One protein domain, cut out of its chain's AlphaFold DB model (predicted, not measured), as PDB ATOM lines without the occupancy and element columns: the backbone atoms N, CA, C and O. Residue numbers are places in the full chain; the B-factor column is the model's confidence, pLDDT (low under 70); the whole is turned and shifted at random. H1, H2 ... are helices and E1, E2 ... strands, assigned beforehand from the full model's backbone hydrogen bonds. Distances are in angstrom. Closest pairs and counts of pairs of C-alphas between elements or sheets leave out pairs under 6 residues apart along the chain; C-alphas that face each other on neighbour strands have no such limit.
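Overview. This is residues 8 to 83 of the 85 residues of an uncharacterized protein of Enterobacter asburiae (UniProt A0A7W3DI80). Four elements lie roughly lengthwise in an elongated body: the longest helix, H2, packs beside the strand E1, with the helix H1 and the strand E2 on opposite sides of that pair. E1 and E2 run in roughly opposite directions near each other but do not form a named sheet, and after E2 the last residues fold back, so that residues 81 to 82 pair with residues 71 to 72 of E2. The printed part has 76 residues with two named helices and two named strands, in the order E1, H1, H2, E2. The class is mixed, helices and strands, with 38 residues in named elements. The whole is compact, with a radius of gyration of the C-alphas of 13.0 A, and it spans 38 by 25 by 18 A.

Arrangement. H2, residues 49 to 62, has 5 pairs of C-alphas within 8 A of E1, residues 19 to 24; the closest are those of Cys 19 and Tyr 49, 5.9 A apart. H2 is close to but not clearly touching H1, residues 30 to 40: their closest C-alphas, those of Ile 36 and Leu 59, are 7.6 A apart. These helices run opposite ways at a shallow tilt of 20 degrees. The closest C-alphas of H2 and E2, residues 68 to 74, are those of Leu 60 and Ala 70, 7.9 A apart. The closest of E1 and H1 are those of Ile 21 and Val 40, 8.0 A apart. E1 and E2 are near each other, with 8 pairs of C-alphas within 10 A, and each pairs with no named strand. Residues 71 to 72 of E2 and residues 81 to 82 form a short antiparallel pairing. H1 and E2 are apart. In H1 and H2 every O i to N i+4 pair is within hydrogen-bond range.

Along the chain. H2 measures 19.9 A from C-alpha 49 at (-28.262, -46.720, -26.359) to C-alpha 62. E2 is 19.3 A long and ends with C-alpha 74 at (-35.547, -38.231, -27.988). E1 begins with C-alpha 19 at (-29.938, -44.683, -31.609) and is 17.0 A long. H1 is 14.9 A long.

Size, cuts and confidence. The two C-alphas farthest apart are those of Ala 14 and Pro 29, 39.3 A. The printed part runs from residue 8 to residue 83 and has no cut. The links from E1 to H1 and from H2 to E2 are tight, and the link from H1 to H2 is short; no link is long. The mean pLDDT of the printed part is 82.5, and the model's confidence is under 70 at residues 11 to 15 and 40 to 44.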
ATOM      1  N   LEU A   8     -32.457 -40.516 -30.256       88.00
ATOM      2  CA  LEU A   8     -33.144 -41.698 -29.738       88.00
ATOM      3  C   LEU A   8     -34.481 -41.868 -30.463       88.00
ATOM      4  O   LEU A   8     -35.335 -40.984 -30.446       88.00
ATOM      5  N   ASP A   9     -34.657 -43.017 -31.104       83.12
ATOM      6  CA  ASP A   9     -35.812 -43.348 -31.934       83.12
ATOM      7  C   ASP A   9     -36.435 -44.672 -31.470       83.12
ATOM      8  O   ASP A   9     -36.328 -45.715 -32.123       83.12
ATOM      9  N   HIS A  10     -37.038 -44.636 -30.277       71.31
ATOM     10  CA  HIS A  10     -37.571 -45.809 -29.573       71.31
ATOM     11  C   HIS A  10     -38.594 -46.622 -30.387       71.31
ATOM     12  O   HIS A  10     -38.768 -47.810 -30.122       71.31
ATOM     13  N   GLU A  11     -39.238 -46.015 -31.384       61.97
ATOM     14  CA  GLU A  11     -40.309 -46.637 -32.166       61.97
ATOM     15  C   GLU A  11     -39.812 -47.391 -33.408       61.97
ATOM     16  O   GLU A  11     -40.547 -48.209 -33.965       61.97
ATOM     17  N   LYS A  12     -38.571 -47.163 -33.867       61.81
ATOM     18  CA  LYS A  12     -38.161 -47.648 -35.195       61.81
ATOM     19  C   LYS A  12     -37.859 -49.138 -35.281       61.81
ATOM     20  O   LYS A  12     -38.054 -49.709 -36.359       61.81
ATOM     21  N   ARG A  13     -37.332 -49.785 -34.235       56.66
ATOM     22  CA  ARG A  13     -36.942 -51.207 -34.308       56.66
ATOM     23  C   ARG A  13     -37.154 -51.952 -32.993       56.66
ATOM     24  O   ARG A  13     -36.655 -51.559 -31.944       56.66
ATOM     25  N   ALA A  14     -37.770 -53.132 -33.088       63.28
ATOM     26  CA  ALA A  14     -37.867 -54.110 -31.995       63.28
ATOM     27  C   ALA A  14     -36.508 -54.735 -31.607       63.28
ATOM     28  O   ALA A  14     -36.433 -55.565 -30.708       63.28
ATOM     29  N   THR A  15     -35.429 -54.366 -32.305       68.38
ATOM     30  CA  THR A  15     -34.086 -54.929 -32.138       68.38
ATOM     31  C   THR A  15     -33.231 -54.180 -31.111       68.38
ATOM     32  O   THR A  15     -32.101 -54.589 -30.869       68.38
ATOM     33  N   GLY A  16     -33.724 -53.073 -30.534       70.62
ATOM     34  CA  GLY A  16     -32.972 -52.220 -29.598       70.62
ATOM     35  C   GLY A  16     -31.956 -51.277 -30.262       70.62
ATOM     36  O   GLY A  16     -31.397 -50.405 -29.597       70.62
ATOM     37  N   TYR A  17     -31.745 -51.402 -31.577       78.31
ATOM     38  CA  TYR A  17     -30.890 -50.525 -32.382       78.31
ATOM     39  C   TYR A  17     -31.647 -49.280 -32.848       78.31
ATOM     40  O   TYR A  17     -32.020 -49.157 -34.018       78.31
ATOM     41  N   ASN A  18     -31.879 -48.379 -31.904       86.25
ATOM     42  CA  ASN A  18     -32.772 -47.232 -32.045       86.25
ATOM     43  C   ASN A  18     -32.055 -45.889 -31.883       86.25
ATOM     44  O   ASN A  18     -32.706 -44.855 -31.818       86.25
ATOM     45  N   CYS A  19     -30.726 -45.892 -31.811       88.00
ATOM     46  CA  CYS A  19     -29.938 -44.683 -31.609       88.00
ATOM     47  C   CYS A  19     -29.117 -44.324 -32.854       88.00
ATOM     48  O   CYS A  19     -28.721 -45.197 -33.638       88.00
ATOM     49  N   ALA A  20     -28.838 -43.033 -33.009       88.38
ATOM     50  CA  ALA A  20     -27.926 -42.486 -34.009       88.38
ATOM     51  C   ALA A  20     -27.146 -41.306 -33.425       88.38
ATOM     52  O   ALA A  20     -27.624 -40.639 -32.509       88.38
ATOM     53  N   ILE A  21     -25.960 -41.046 -33.971       88.25
ATOM     54  CA  ILE A  21     -25.165 -39.868 -33.622       88.25
ATOM     55  C   ILE A  21     -25.043 -38.984 -34.853       88.25
ATOM     56  O   ILE A  21     -24.697 -39.457 -35.938       88.25
ATOM     57  N   ASP A  22     -25.334 -37.706 -34.660       87.50
ATOM     58  CA  ASP A  22     -25.190 -36.658 -35.658       87.50
ATOM     59  C   ASP A  22     -24.196 -35.593 -35.174       87.50
ATOM     60  O   ASP A  22     -24.073 -35.314 -33.977       87.50
ATOM     61  N   THR A  23     -23.448 -35.029 -36.118       86.00
ATOM     62  CA  THR A  23     -22.329 -34.116 -35.861       86.00
ATOM     63  C   THR A  23     -22.397 -32.947 -36.836       86.00
ATOM     64  O   THR A  23     -22.231 -33.148 -38.040       86.00
ATOM     65  N   GLU A  24     -22.547 -31.731 -36.322       87.31
ATOM     66  CA  GLU A  24     -22.372 -30.489 -37.087       87.31
ATOM     67  C   GLU A  24     -21.153 -29.761 -36.529       87.31
ATOM     68  O   GLU A  24     -21.227 -29.127 -35.479       87.31
ATOM     69  N   LEU A  25     -20.008 -29.905 -37.198       84.62
ATOM     70  CA  LEU A  25     -18.700 -29.452 -36.703       84.62
ATOM     71  C   LEU A  25     -18.008 -28.475 -37.670       84.62
ATOM     72  O   LEU A  25     -16.782 -28.391 -37.703       84.62
ATOM     73  N   ASP A  26     -18.787 -27.767 -38.487       77.69
ATOM     74  CA  ASP A  26     -18.294 -26.961 -39.613       77.69
ATOM     75  C   ASP A  26     -17.411 -25.771 -39.193       77.69
ATOM     76  O   ASP A  26     -16.666 -25.235 -40.012       77.69
ATOM     77  N   GLU A  27     -17.463 -25.358 -37.922       82.69
ATOM     78  CA  GLU A  27     -16.636 -24.270 -37.382       82.69
ATOM     79  C   GLU A  27     -15.318 -24.766 -36.767       82.69
ATOM     80  O   GLU A  27     -14.491 -23.953 -36.345       82.69
ATOM     81  N   LEU A  28     -15.094 -26.084 -36.699       84.50
ATOM     82  CA  LEU A  28     -13.831 -26.646 -36.222       84.50
ATOM     83  C   LEU A  28     -12.748 -26.641 -37.310       84.50
ATOM     84  O   LEU A  28     -13.050 -26.759 -38.500       84.50
ATOM     85  N   PRO A  29     -11.456 -26.585 -36.923       86.94
ATOM     86  CA  PRO A  29     -10.356 -26.728 -37.870       86.94
ATOM     87  C   PRO A  29     -10.466 -28.024 -38.681       86.94
ATOM     88  O   PRO A  29     -10.701 -29.084 -38.104       86.94
ATOM     89  N   ALA A  30     -10.190 -27.956 -39.989       83.25
ATOM     90  CA  ALA A  30     -10.321 -29.079 -40.928       83.25
ATOM     91  C   ALA A  30      -9.646 -30.382 -40.452       83.25
ATOM     92  O   ALA A  30     -10.175 -31.472 -40.652       83.25
ATOM     93  N   ALA A  31      -8.494 -30.277 -39.778       82.56
ATOM     94  CA  ALA A  31      -7.781 -31.430 -39.227       82.56
ATOM     95  C   ALA A  31      -8.585 -32.167 -38.136       82.56
ATOM     96  O   ALA A  31      -8.538 -33.394 -38.055       82.56
ATOM     97  N   ILE A  32      -9.340 -31.430 -37.315       82.69
ATOM     98  CA  ILE A  32     -10.210 -31.988 -36.274       82.69
ATOM     99  C   ILE A  32     -11.464 -32.582 -36.908       82.69
ATOM    100  O   ILE A  32     -11.824 -33.714 -36.593       82.69
ATOM    101  N   THR A  33     -12.095 -31.870 -37.843       79.75
ATOM    102  CA  THR A  33     -13.267 -32.371 -38.573       79.75
ATOM    103  C   THR A  33     -12.948 -33.660 -39.330       79.75
ATOM    104  O   THR A  33     -13.755 -34.585 -39.313       79.75
ATOM    105  N   GLU A  34     -11.758 -33.787 -39.922       81.31
ATOM    106  CA  GLU A  34     -11.324 -35.014 -40.600       81.31
ATOM    107  C   GLU A  34     -11.050 -36.170 -39.621       81.31
ATOM    108  O   GLU A  34     -11.419 -37.316 -39.896       81.31
ATOM    109  N   ALA A  35     -10.435 -35.883 -38.467       80.31
ATOM    110  CA  ALA A  35     -10.206 -36.873 -37.414       80.31
ATOM    111  C   ALA A  35     -11.533 -37.416 -36.860       80.31
ATOM    112  O   ALA A  35     -11.715 -38.631 -36.776       80.31
ATOM    113  N   ILE A  36     -12.490 -36.529 -36.574       80.88
ATOM    114  CA  ILE A  36     -13.834 -36.906 -36.130       80.88
ATOM    115  C   ILE A  36     -14.570 -37.656 -37.237       80.88
ATOM    116  O   ILE A  36     -15.148 -38.703 -36.979       80.88
ATOM    117  N   TYR A  37     -14.518 -37.188 -38.485       76.62
ATOM    118  CA  TYR A  37     -15.195 -37.866 -39.587       76.62
ATOM    119  C   TYR A  37     -14.721 -39.316 -39.734       76.62
ATOM    120  O   TYR A  37     -15.548 -40.205 -39.905       76.62
ATOM    121  N   LYS A  38     -13.416 -39.591 -39.592       75.38
ATOM    122  CA  LYS A  38     -12.881 -40.967 -39.584       75.38
ATOM    123  C   LYS A  38     -13.398 -41.801 -38.411       75.38
ATOM    124  O   LYS A  38     -13.577 -43.001 -38.576       75.38
ATOM    125  N   HIS A  39     -13.651 -41.172 -37.268       73.00
ATOM    126  CA  HIS A  39     -14.125 -41.837 -36.056       73.00
ATOM    127  C   HIS A  39     -15.639 -42.095 -36.070       73.00
ATOM    128  O   HIS A  39     -16.081 -43.106 -35.541       73.00
ATOM    129  N   VAL A  40     -16.435 -41.209 -36.691       69.19
ATOM    130  CA  VAL A  40     -17.916 -41.205 -36.619       69.19
ATOM    131  C   VAL A  40     -18.605 -41.704 -37.894       69.19
ATOM    132  O   VAL A  40     -19.810 -41.954 -37.879       69.19
ATOM    133  N   LYS A  41     -17.875 -41.904 -39.002       63.84
ATOM    134  CA  LYS A  41     -18.433 -42.344 -40.301       63.84
ATOM    135  C   LYS A  41     -19.358 -43.566 -40.203       63.84
ATOM    136  O   LYS A  41     -20.307 -43.665 -40.981       63.84
ATOM    137  N   ASP A  42     -19.126 -44.437 -39.226       61.31
ATOM    138  CA  ASP A  42     -19.852 -45.697 -39.054       61.31
ATOM    139  C   ASP A  42     -21.055 -45.608 -38.088       61.31
ATOM    140  O   ASP A  42     -21.781 -46.584 -37.914       61.31
ATOM    141  N   TYR A  43     -21.312 -44.449 -37.469       65.62
ATOM    142  CA  TYR A  43     -22.265 -44.305 -36.354       65.62
ATOM    143  C   TYR A  43     -23.578 -43.589 -36.703       65.62
ATOM    144  O   TYR A  43     -24.390 -43.307 -35.820       65.62
ATOM    145  N   ARG A  44     -23.836 -43.349 -37.996       67.25
ATOM    146  CA  ARG A  44     -25.032 -42.641 -38.500       67.25
ATOM    147  C   ARG A  44     -26.376 -43.341 -38.226       67.25
ATOM    148  O   ARG A  44     -27.422 -42.805 -38.580       67.25
ATOM    149  N   GLY A  45     -26.384 -44.519 -37.606       74.56
ATOM    150  CA  GLY A  45     -27.599 -45.153 -37.104       74.56
ATOM    151  C   GLY A  45     -27.425 -46.631 -36.792       74.56
ATOM    152  O   GLY A  45     -26.406 -47.237 -37.106       74.56
ATOM    153  N   GLY A  46     -28.454 -47.223 -36.185       80.31
ATOM    154  CA  GLY A  46     -28.441 -48.639 -35.825       80.31
ATOM    155  C   GLY A  46     -27.578 -48.941 -34.602       80.31
ATOM    156  O   GLY A  46     -27.025 -50.031 -34.505       80.31
ATOM    157  N   LEU A  47     -27.462 -47.986 -33.677       86.00
ATOM    158  CA  LEU A  47     -26.771 -48.164 -32.405       86.00
ATOM    159  C   LEU A  47     -27.759 -48.542 -31.302       86.00
ATOM    160  O   LEU A  47     -28.906 -48.094 -31.298       86.00
ATOM    161  N   THR A  48     -27.300 -49.349 -30.348       88.81
ATOM    162  CA  THR A  48     -27.952 -49.428 -29.037       88.81
ATOM    163  C   THR A  48     -27.670 -48.149 -28.255       88.81
ATOM    164  O   THR A  48     -26.698 -47.446 -28.551       88.81
ATOM    165  N   TYR A  49     -28.486 -47.867 -27.239       87.50
ATOM    166  CA  TYR A  49     -28.262 -46.720 -26.359       87.50
ATOM    167  C   TYR A  49     -26.861 -46.747 -25.739       87.50
ATOM    168  O   TYR A  49     -26.112 -45.796 -25.917       87.50
ATOM    169  N   ASP A  50     -26.453 -47.868 -25.134       88.38
ATOM    170  CA  ASP A  50     -25.140 -47.987 -24.478       88.38
ATOM    171  C   ASP A  50     -23.974 -47.731 -25.437       88.38
ATOM    172  O   ASP A  50     -22.976 -47.104 -25.083       88.38
ATOM    173  N   ARG A  51     -24.092 -48.208 -26.684       88.88
ATOM    174  CA  ARG A  51     -23.052 -47.983 -27.687       88.88
ATOM    175  C   ARG A  51     -23.012 -46.520 -28.110       88.88
ATOM    176  O   ARG A  51     -21.921 -45.985 -28.286       88.88
ATOM    177  N   ALA A  52     -24.174 -45.896 -28.270       89.50
ATOM    178  CA  ALA A  52     -24.268 -44.489 -28.615       89.50
ATOM    179  C   ALA A  52     -23.763 -43.587 -27.474       89.50
ATOM    180  O   ALA A  52     -23.010 -42.657 -27.742       89.50
ATOM    181  N   ASP A  53     -24.075 -43.908 -26.216       90.38
ATOM    182  CA  ASP A  53     -23.558 -43.212 -25.030       90.38
ATOM    183  C   ASP A  53     -22.027 -43.283 -24.958       90.38
ATOM    184  O   ASP A  53     -21.352 -42.262 -24.829       90.38
ATOM    185  N   PHE A  54     -21.460 -44.478 -25.153       90.31
ATOM    186  CA  PHE A  54     -20.010 -44.664 -25.185       90.31
ATOM    187  C   PHE A  54     -19.335 -43.782 -26.247       90.31
ATOM    188  O   PHE A  54     -18.338 -43.120 -25.965       90.31
ATOM    189  N   ILE A  55     -19.886 -43.747 -27.464       89.31
ATOM    190  CA  ILE A  55     -19.340 -42.936 -28.559       89.31
ATOM    191  C   ILE A  55     -19.504 -41.439 -28.268       89.31
ATOM    192  O   ILE A  55     -18.574 -40.675 -28.506       89.31
ATOM    193  N   MET A  56     -20.654 -41.005 -27.742       90.25
ATOM    194  CA  MET A  56     -20.879 -39.607 -27.360       90.25
ATOM    195  C   MET A  56     -19.828 -39.133 -26.352       90.25
ATOM    196  O   MET A  56     -19.225 -38.081 -26.552       90.25
ATOM    197  N   ARG A  57     -19.554 -39.927 -25.310       90.94
ATOM    198  CA  ARG A  57     -18.519 -39.632 -24.306       90.94
ATOM    199  C   ARG A  57     -17.120 -39.547 -24.915       90.94
ATOM    200  O   ARG A  57     -16.376 -38.625 -24.589       90.94
ATOM    201  N   ASP A  58     -16.776 -40.473 -25.806       89.56
ATOM    202  CA  ASP A  58     -15.478 -40.485 -26.489       89.56
ATOM    203  C   ASP A  58     -15.293 -39.245 -27.380       89.56
ATOM    204  O   ASP A  58     -14.264 -38.573 -27.325       89.56
ATOM    205  N   LEU A  59     -16.329 -38.861 -28.133       88.62
ATOM    206  CA  LEU A  59     -16.309 -37.653 -28.961       88.62
ATOM    207  C   LEU A  59     -16.225 -36.377 -28.126       88.62
ATOM    208  O   LEU A  59     -15.482 -35.466 -28.485       88.62
ATOM    209  N   LEU A  60     -16.940 -36.310 -27.002       89.88
ATOM    210  CA  LEU A  60     -16.846 -35.185 -26.071       89.88
ATOM    211  C   LEU A  60     -15.442 -35.053 -25.481       89.88
ATOM    212  O   LEU A  60     -14.946 -33.938 -25.328       89.88
ATOM    213  N   TRP A  61     -14.782 -36.175 -25.189       89.56
ATOM    214  CA  TRP A  61     -13.401 -36.173 -24.720       89.56
ATOM    215  C   TRP A  61     -12.424 -35.704 -25.806       89.56
ATOM    216  O   TRP A  61     -11.600 -34.829 -25.547       89.56
ATOM    217  N   LEU A  62     -12.557 -36.210 -27.038       87.00
ATOM    218  CA  LEU A  62     -11.738 -35.791 -28.184       87.00
ATOM    219  C   LEU A  62     -11.905 -34.305 -28.522       87.00
ATOM    220  O   LEU A  62     -10.953 -33.648 -28.942       87.00
ATOM    221  N   LEU A  63     -13.115 -33.779 -28.339       88.38
ATOM    222  CA  LEU A  63     -13.451 -32.381 -28.585       88.38
ATOM    223  C   LEU A  63     -13.278 -31.490 -27.345       88.38
ATOM    224  O   LEU A  63     -13.649 -30.313 -27.374       88.38
ATOM    225  N   SER A  64     -12.697 -32.015 -26.264       86.94
ATOM    226  CA  SER A  64     -12.420 -31.243 -25.057       86.94
ATOM    227  C   SER A  64     -11.523 -30.046 -25.385       86.94
ATOM    228  O   SER A  64     -10.401 -30.201 -25.864       86.94
ATOM    229  N   GLY A  65     -12.013 -28.841 -25.092       86.81
ATOM    230  CA  GLY A  65     -11.328 -27.581 -25.394       86.81
ATOM    231  C   GLY A  65     -11.902 -26.816 -26.588       86.81
ATOM    232  O   GLY A  65     -11.487 -25.682 -26.820       86.81
ATOM    233  N   TYR A  66     -12.877 -27.386 -27.299       88.31
ATOM    234  CA  TYR A  66     -13.664 -26.682 -28.312       88.31
ATOM    235  C   TYR A  66     -15.052 -26.310 -27.782       88.31
ATOM    236  O   TYR A  66     -15.599 -26.977 -26.903       88.31
ATOM    237  N   ASP A  67     -15.638 -25.249 -28.340       89.31
ATOM    238  CA  ASP A  67     -17.015 -24.854 -28.039       89.31
ATOM    239  C   ASP A  67     -17.998 -25.784 -28.769       89.31
ATOM    240  O   ASP A  67     -18.351 -25.567 -29.934       89.31
ATOM    241  N   ILE A  68     -18.359 -26.881 -28.093       89.19
ATOM    242  CA  ILE A  68     -19.290 -27.905 -28.574       89.19
ATOM    243  C   ILE A  68     -20.512 -27.952 -27.669       89.19
ATOM    244  O   ILE A  68     -20.406 -28.136 -26.456       89.19
ATOM    245  N   LYS A  69     -21.696 -27.908 -28.278       91.44
ATOM    246  CA  LYS A  69     -22.951 -28.160 -27.579       91.44
ATOM    247  C   LYS A  69     -23.418 -29.596 -27.814       91.44
ATOM    248  O   LYS A  69     -23.798 -29.960 -28.926       91.44
ATOM    249  N   ALA A  70     -23.426 -30.398 -26.750       92.38
ATOM    250  CA  ALA A  70     -23.938 -31.765 -26.778       92.38
ATOM    251  C   ALA A  70     -25.408 -31.825 -26.344       92.38
ATOM    252  O   ALA A  70     -25.780 -31.307 -25.286       92.38
ATOM    253  N   ILE A  71     -26.252 -32.454 -27.161       93.44
ATOM    254  CA  ILE A  71     -27.696 -32.560 -26.926       93.44
ATOM    255  C   ILE A  71     -28.226 -33.966 -27.211       93.44
ATOM    256  O   ILE A  71     -27.636 -34.732 -27.970       93.44
ATOM    257  N   VAL A  72     -29.373 -34.275 -26.609       92.06
ATOM    258  CA  VAL A  72     -30.162 -35.484 -26.850       92.06
ATOM    259  C   VAL A  72     -31.491 -35.084 -27.473       92.06
ATOM    260  O   VAL A  72     -32.241 -34.292 -26.901       92.06
ATOM    261  N   THR A  73     -31.797 -35.661 -28.626       90.94
ATOM    262  CA  THR A  73     -33.114 -35.594 -29.254       90.94
ATOM    263  C   THR A  73     -33.775 -36.953 -29.101       90.94
ATOM    264  O   THR A  73     -33.456 -37.889 -29.828       90.94
ATOM    265  N   ASP A  74     -34.690 -37.062 -28.145       87.25
ATOM    266  CA  ASP A  74     -35.547 -38.231 -27.988       87.25
ATOM    267  C   ASP A  74     -36.869 -37.973 -28.709       87.25
ATOM    268  O   ASP A  74     -37.621 -37.085 -28.316       87.25
ATOM    269  N   HIS A  75     -37.154 -38.728 -29.772       85.00
ATOM    270  CA  HIS A  75     -38.377 -38.554 -30.560       85.00
ATOM    271  C   HIS A  75     -39.662 -38.911 -29.798       85.00
ATOM    272  O   HIS A  75     -40.746 -38.540 -30.243       85.00
ATOM    273  N   THR A  76     -39.567 -39.596 -28.655       80.31
ATOM    274  CA  THR A  76     -40.721 -39.817 -27.770       80.31
ATOM    275  C   THR A  76     -41.012 -38.610 -26.881       80.31
ATOM    276  O   THR A  76     -42.104 -38.491 -26.321       80.31
ATOM    277  N   GLN A  77     -40.050 -37.694 -26.760       81.06
ATOM    278  CA  GLN A  77     -40.149 -36.502 -25.937       81.06
ATOM    279  C   GLN A  77     -40.346 -35.264 -26.805       81.06
ATOM    280  O   GLN A  77     -39.949 -35.185 -27.964       81.06
ATOM    281  N   ARG A  78     -41.014 -34.264 -26.231       76.94
ATOM    282  CA  ARG A  78     -41.388 -33.049 -26.962       76.94
ATOM    283  C   ARG A  78     -40.234 -32.055 -27.094       76.94
ATOM    284  O   ARG A  78     -40.308 -31.151 -27.921       76.94
ATOM    285  N   GLU A  79     -39.204 -32.207 -26.266       84.88
ATOM    286  CA  GLU A  79     -38.114 -31.250 -26.120       84.88
ATOM    287  C   GLU A  79     -36.749 -31.932 -26.228       84.88
ATOM    288  O   GLU A  79     -36.530 -33.039 -25.730       84.88
ATOM    289  N   THR A  80     -35.814 -31.231 -26.868       86.00
ATOM    290  CA  THR A  80     -34.395 -31.585 -26.899       86.00
ATOM    291  C   THR A  80     -33.761 -31.295 -25.543       86.00
ATOM    292  O   THR A  80     -33.933 -30.212 -24.985       86.00
ATOM    293  N   GLN A  81     -32.972 -32.238 -25.043       89.44
ATOM    294  CA  GLN A  81     -32.300 -32.142 -23.750       89.44
ATOM    295  C   GLN A  81     -30.805 -31.884 -23.919       89.44
ATOM    296  O   GLN A  81     -30.217 -32.173 -24.959       89.44
ATOM    297  N   VAL A  82     -30.172 -31.338 -22.881       89.12
ATOM    298  CA  VAL A  82     -28.706 -31.290 -22.805       89.12
ATOM    299  C   VAL A  82     -28.201 -32.703 -22.542       89.12
ATOM    300  O   VAL A  82     -28.773 -33.414 -21.717       89.12
ATOM    301  N   TYR A  83     -27.146 -33.117 -23.241       87.12
ATOM    302  CA  TYR A  83     -26.556 -34.430 -23.015       87.12
ATOM    303  C   TYR A  83     -25.936 -34.493 -21.605       87.12
ATOM    304  O   TYR A  83     -25.099 -33.642 -21.285       87.12
TER     305      TYR A  83